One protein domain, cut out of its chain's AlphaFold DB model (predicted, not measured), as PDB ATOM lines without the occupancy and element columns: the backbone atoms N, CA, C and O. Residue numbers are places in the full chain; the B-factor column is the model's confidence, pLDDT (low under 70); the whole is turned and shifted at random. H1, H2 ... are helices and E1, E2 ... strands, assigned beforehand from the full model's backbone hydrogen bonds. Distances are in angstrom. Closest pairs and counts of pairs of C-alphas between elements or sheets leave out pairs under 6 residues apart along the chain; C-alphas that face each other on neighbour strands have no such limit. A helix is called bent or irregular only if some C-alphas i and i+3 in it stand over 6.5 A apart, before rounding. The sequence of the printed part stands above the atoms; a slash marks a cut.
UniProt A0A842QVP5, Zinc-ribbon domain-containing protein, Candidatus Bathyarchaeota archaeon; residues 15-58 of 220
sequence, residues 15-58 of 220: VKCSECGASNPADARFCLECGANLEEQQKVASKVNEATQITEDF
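This is residues 15 to 58 of the 220 residues of the protein "Zinc-ribbon domain-containing protein" of Candidatus Bathyarchaeota archaeon (UniProt A0A842QVP5). Picture a small head made mostly of loops, with one long helix, H1, running away from it as an arm; residues 46 to 58 of that helix stick out free. In the head, residues 15 to 16 fold beside the short strand E1, and a long loop, residues 26 to 37, leads on to the helix. The printed part has 44 residues with one named strand and then one named helix, and its class is mostly helix. The whole is loose, with a radius of gyration of the C-alphas of 12.2 A, and spans 39 by 15 by 13 A, the arm making the length.

Start at residues 15 to 16, which pair antiparallel with residues 23 to 24 of E1, the strand of residues 23 to 25. E1 pairs with no named strand. Go on through residues 26 to 37, a long link of 12 residues, to H1, the helix of residues 38 to 58. E1 and H1 are apart. Along the backbone of H1, 14 of 17 O i to N i+4 pairs are within hydrogen-bond range. From residue 46 to residue 58, H1 stands free.

Find C-alpha 23 at (115.594, 115.254, 141.575), where E1 begins; it ends at Pro 25, 7.1 A away from C-alpha to C-alpha. Then find C-alpha 38 at (106.592, 109.686, 143.122); from there H1 runs 30.9 A to C-alpha 58 at (94.596, 132.462, 160.209). H1 is not bent.

Look at Glu 33 and Phe 58 for the two C-alphas farthest apart, 39.0 A. Without the free stretch, the body of 31 residues spans 20 by 16 by 12 A, with a radius of gyration of 7.7 A. The printed part has no cut. In the B-factor column the mean pLDDT of the printed part of this model is 76.2, and residues 46 to 58 are under 70.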
ATOM      1  N   VAL A  15     110.496 117.102 140.141       89.19
ATOM      2  CA  VAL A  15     109.981 116.703 141.455       89.19
ATOM      3  C   VAL A  15     111.109 116.102 142.293       89.19
ATOM      4  O   VAL A  15     111.904 115.294 141.809       89.19
ATOM      5  N   LYS A  16     111.189 116.483 143.569       93.25
ATOM      6  CA  LYS A  16     112.133 115.879 144.516       93.25
ATOM      7  C   LYS A  16     111.505 114.670 145.197       93.25
ATOM      8  O   LYS A  16     110.372 114.745 145.656       93.25
ATOM      9  N   CYS A  17     112.260 113.581 145.292       88.00
ATOM     10  CA  CYS A  17     111.858 112.404 146.053       88.00
ATOM     11  C   CYS A  17     111.965 112.676 147.559       88.00
ATOM     12  O   CYS A  17     113.018 113.117 148.021       88.00
ATOM     13  N   SER A  18     110.918 112.366 148.328       84.75
ATOM     14  CA  SER A  18     110.925 112.538 149.788       84.75
ATOM     15  C   SER A  18     111.769 111.496 150.531       84.75
ATOM     16  O   SER A  18     112.175 111.752 151.657       84.75
ATOM     17  N   GLU A  19     112.055 110.349 149.906       84.06
ATOM     18  CA  GLU A  19     112.794 109.236 150.529       84.06
ATOM     19  C   GLU A  19     114.315 109.385 150.407       84.06
ATOM     20  O   GLU A  19     115.053 109.115 151.349       84.06
ATOM     21  N   CYS A  20     114.809 109.810 149.239       85.69
ATOM     22  CA  CYS A  20     116.252 109.889 148.969       85.69
ATOM     23  C   CYS A  20     116.743 111.281 148.549       85.69
ATOM     24  O   CYS A  20     117.941 111.486 148.375       85.69
ATOM     25  N   GLY A  21     115.839 112.246 148.346       87.88
ATOM     26  CA  GLY A  21     116.187 113.615 147.951       87.88
ATOM     27  C   GLY A  21     116.558 113.806 146.476       87.88
ATOM     28  O   GLY A  21     116.813 114.940 146.065       87.88
ATOM     29  N   ALA A  22     116.573 112.741 145.667       90.69
ATOM     30  CA  ALA A  22     116.886 112.819 144.243       90.69
ATOM     31  C   ALA A  22     115.904 113.721 143.478       90.69
ATOM     32  O   ALA A  22     114.701 113.728 143.757       90.69
ATOM     33  N   SER A  23     116.415 114.446 142.480       92.38
ATOM     34  CA  SER A  23     115.594 115.254 141.575       92.38
ATOM     35  C   SER A  23     115.209 114.437 140.349       92.38
ATOM     36  O   SER A  23     116.075 113.908 139.656       92.38
ATOM     37  N   ASN A  24     113.913 114.334 140.086       89.44
ATOM     38  CA  ASN A  24     113.343 113.513 139.025       89.44
ATOM     39  C   ASN A  24     112.532 114.403 138.067       89.44
ATOM     40  O   ASN A  24     112.077 115.474 138.476       89.44
ATOM     41  N   PRO A  25     112.324 114.000 136.803       89.75
ATOM     42  CA  PRO A  25     111.388 114.678 135.902       89.75
ATOM     43  C   PRO A  25     109.989 114.810 136.527       89.75
ATOM     44  O   PRO A  25     109.562 113.916 137.253       89.75
ATOM     45  N   ALA A  26     109.266 115.903 136.268       86.94
ATOM     46  CA  ALA A  26     107.958 116.148 136.894       86.94
ATOM     47  C   ALA A  26     106.898 115.072 136.599       86.94
ATOM     48  O   ALA A  26     106.027 114.838 137.432       86.94
ATOM     49  N   ASP A  27     106.983 114.414 135.443       86.12
ATOM     50  CA  ASP A  27     106.098 113.331 135.006       86.12
ATOM     51  C   ASP A  27     106.557 111.934 135.470       86.12
ATOM     52  O   ASP A  27     105.927 110.926 135.142       86.12
ATOM     53  N   ALA A  28     107.650 111.849 136.237       90.12
ATOM     54  CA  ALA A  28     108.155 110.583 136.742       90.12
ATOM     55  C   ALA A  28     107.173 109.961 137.745       90.12
ATOM     56  O   ALA A  28     106.873 110.538 138.787       90.12
ATOM     57  N   ARG A  29     106.728 108.731 137.461       91.81
ATOM     58  CA  ARG A  29     105.893 107.936 138.381       91.81
ATOM     59  C   ARG A  29     106.680 107.313 139.533       91.81
ATOM     60  O   ARG A  29     106.132 107.111 140.611       91.81
ATOM     61  N   PHE A  30     107.965 107.030 139.319       94.19
ATOM     62  CA  PHE A  30     108.866 106.429 140.304       94.19
ATOM     63  C   PHE A  30     110.206 107.161 140.324       94.19
ATOM     64  O   PHE A  30     110.639 107.703 139.305       94.19
ATOM     65  N   CYS A  31     110.869 107.163 141.477       91.00
ATOM     66  CA  CYS A  31     112.188 107.748 141.637       91.00
ATOM     67  C   CYS A  31     113.230 106.904 140.907       91.00
ATOM     68  O   CYS A  31     113.326 105.699 141.132       91.00
ATOM     69  N   LEU A  32     114.040 107.558 140.074       88.56
ATOM     70  CA  LEU A  32     115.075 106.904 139.275       88.56
ATOM     71  C   LEU A  32     116.286 106.445 140.108       88.56
ATOM     72  O   LEU A  32     117.055 105.622 139.628       88.56
ATOM     73  N   GLU A  33     116.435 106.940 141.343       88.75
ATOM     74  CA  GLU A  33     117.538 106.580 142.250       88.75
ATOM     75  C   GLU A  33     117.145 105.496 143.267       88.75
ATOM     76  O   GLU A  33     117.885 104.537 143.464       88.75
ATOM     77  N   CYS A  34     115.980 105.617 143.920       87.31
ATOM     78  CA  CYS A  34     115.583 104.704 145.006       87.31
ATOM     79  C   CYS A  34     114.308 103.885 144.743       87.31
ATOM     80  O   CYS A  34     113.914 103.091 145.591       87.31
ATOM     81  N   GLY A  35     113.631 104.080 143.607       89.75
ATOM     82  CA  GLY A  35     112.414 103.339 143.250       89.75
ATOM     83  C   GLY A  35     111.135 103.765 143.985       89.75
ATOM     84  O   GLY A  35     110.077 103.191 143.734       89.75
ATOM     85  N   ALA A  36     111.190 104.774 144.861       88.88
ATOM     86  CA  ALA A  36     110.013 105.269 145.572       88.88
ATOM     87  C   ALA A  36     108.920 105.777 144.611       88.88
ATOM     88  O   ALA A  36     109.222 106.368 143.575       88.88
ATOM     89  N   ASN A  37     107.648 105.565 144.956       91.12
ATOM     90  CA  ASN A  37     106.511 105.985 144.133       91.12
ATOM     91  C   ASN A  37     106.300 107.506 144.233       91.12
ATOM     92  O   ASN A  37     105.811 108.011 145.241       91.12
ATOM     93  N   LEU A  38     106.676 108.229 143.179       88.56
ATOM     94  CA  LEU A  38     106.592 109.686 143.122       88.56
ATOM     95  C   LEU A  38     105.177 110.174 142.813       88.56
ATOM     96  O   LEU A  38     104.809 111.246 143.278       88.56
ATOM     97  N   GLU A  39     104.374 109.398 142.080       86.31
ATOM     98  CA  GLU A  39     102.979 109.760 141.792       86.31
ATOM     99  C   GLU A  39     102.157 109.820 143.091       86.31
ATOM    100  O   GLU A  39     101.385 110.753 143.310       86.31
ATOM    101  N   GLU A  40     102.370 108.857 143.991       84.12
ATOM    102  CA  GLU A  40     101.736 108.851 145.310       84.12
ATOM    103  C   GLU A  40     102.290 109.969 146.206       84.12
ATOM    104  O   GLU A  40     101.517 110.683 146.842       84.12
ATOM    105  N   GLN A  41     103.607 110.206 146.198       85.19
ATOM    106  CA  GLN A  41     104.216 111.323 146.939       85.19
ATOM    107  C   GLN A  41     103.680 112.685 146.480       85.19
ATOM    108  O   GLN A  41     103.437 113.554 147.313       85.19
ATOM    109  N   GLN A  42     103.445 112.873 145.180       81.31
ATOM    110  CA  GLN A  42     102.854 114.094 144.630       81.31
ATOM    111  C   GLN A  42     101.385 114.261 145.045       81.31
ATOM    112  O   GLN A  42     100.998 115.370 145.404       81.31
ATOM    113  N   LYS A  43     100.583 113.184 145.062       77.62
ATOM    114  CA  LYS A  43      99.191 113.205 145.562       77.62
ATOM    115  C   LYS A  43      99.116 113.507 147.057       77.62
ATOM    116  O   LYS A  43      98.205 114.199 147.501       77.62
ATOM    117  N   VAL A  44     100.055 112.983 147.843       71.12
ATOM    118  CA  VAL A  44     100.158 113.299 149.273       71.12
ATOM    119  C   VAL A  44     100.601 114.750 149.455       71.12
ATOM    120  O   VAL A  44      99.967 115.478 150.206       71.12
ATOM    121  N   ALA A  45     101.612 115.215 148.718       70.12
ATOM    122  CA  ALA A  45     102.086 116.595 148.785       70.12
ATOM    123  C   ALA A  45     101.023 117.618 148.353       70.12
ATOM    124  O   ALA A  45     100.915 118.669 148.976       70.12
ATOM    125  N   SER A  46     100.211 117.328 147.328       65.88
ATOM    126  CA  SER A  46      99.109 118.210 146.924       65.88
ATOM    127  C   SER A  46      98.038 118.303 148.010       65.88
ATOM    128  O   SER A  46      97.642 119.408 148.362       65.88
ATOM    129  N   LYS A  47      97.658 117.170 148.617       58.84
ATOM    130  CA  LYS A  47      96.721 117.133 149.752       58.84
ATOM    131  C   LYS A  47      97.261 117.875 150.979       58.84
ATOM    132  O   LYS A  47      96.518 118.599 151.626       58.84
ATOM    133  N   VAL A  48      98.553 117.732 151.280       56.25
ATOM    134  CA  VAL A  48      99.222 118.444 152.386       56.25
ATOM    135  C   VAL A  48      99.302 119.950 152.114       56.25
ATOM    136  O   VAL A  48      99.123 120.752 153.027       56.25
ATOM    137  N   ASN A  49      99.535 120.367 150.868       53.94
ATOM    138  CA  ASN A  49      99.557 121.784 150.503       53.94
ATOM    139  C   ASN A  49      98.160 122.424 150.567       53.94
ATOM    140  O   ASN A  49      98.047 123.551 151.039       53.94
ATOM    141  N   GLU A  50      97.112 121.709 150.142       48.75
ATOM    142  CA  GLU A  50      95.712 122.135 150.302       48.75
ATOM    143  C   GLU A  50      95.338 122.274 151.790       48.75
ATOM    144  O   GLU A  50      94.790 123.300 152.187       48.75
ATOM    145  N   ALA A  51      95.746 121.316 152.629       45.66
ATOM    146  CA  ALA A  51      95.593 121.364 154.087       45.66
ATOM    147  C   ALA A  51      96.333 122.555 154.737       45.66
ATOM    148  O   ALA A  51      95.802 123.304 155.559       45.66
ATOM    149  N   THR A  52      97.576 122.805 154.312       44.94
ATOM    150  CA  THR A  52      98.411 123.885 154.865       44.94
ATOM    151  C   THR A  52      97.840 125.274 154.557       44.94
ATOM    152  O   THR A  52      97.923 126.163 155.410       44.94
ATOM    153  N   GLN A  53      97.213 125.475 153.392       46.53
ATOM    154  CA  GLN A  53      96.621 126.763 153.002       46.53
ATOM    155  C   GLN A  53      95.502 127.221 153.957       46.53
ATOM    156  O   GLN A  53      95.442 128.403 154.293       46.53
ATOM    157  N   ILE A  54      94.711 126.300 154.519       48.81
ATOM    158  CA  ILE A  54      93.630 126.622 155.473       48.81
ATOM    159  C   ILE A  54      94.195 127.088 156.830       48.81
ATOM    160  O   ILE A  54      93.603 127.920 157.523       48.81
ATOM    161  N   THR A  55      95.391 126.625 157.212       49.16
ATOM    162  CA  THR A  55      96.074 127.114 158.425       49.16
ATOM    163  C   THR A  55      96.714 128.496 158.245       49.16
ATOM    164  O   THR A  55      96.896 129.219 159.232       49.16
ATOM    165  N   GLU A  56      97.025 128.904 157.009       46.81
ATOM    166  CA  GLU A  56      97.553 130.237 156.695       46.81
ATOM    167  C   GLU A  56      96.469 131.319 156.610       46.81
ATOM    168  O   GLU A  56      96.767 132.472 156.937       46.81
ATOM    169  N   ASP A  57      95.212 130.956 156.331       44.28
ATOM    170  CA  ASP A  57      94.042 131.852 156.417       44.28
ATOM    171  C   ASP A  57      93.850 132.458 157.829       44.28
ATOM    172  O   ASP A  57      93.163 133.465 158.010       44.28
ATOM    173  N   PHE A  58      94.524 131.911 158.849       51.00
ATOM    174  CA  PHE A  58      94.596 132.462 160.209       51.00
ATOM    175  C   PHE A  58      95.646 133.569 160.409       51.00
ATOM    176  O   PHE A  58      95.756 134.109 161.516       51.00
TER     177      PHE A  58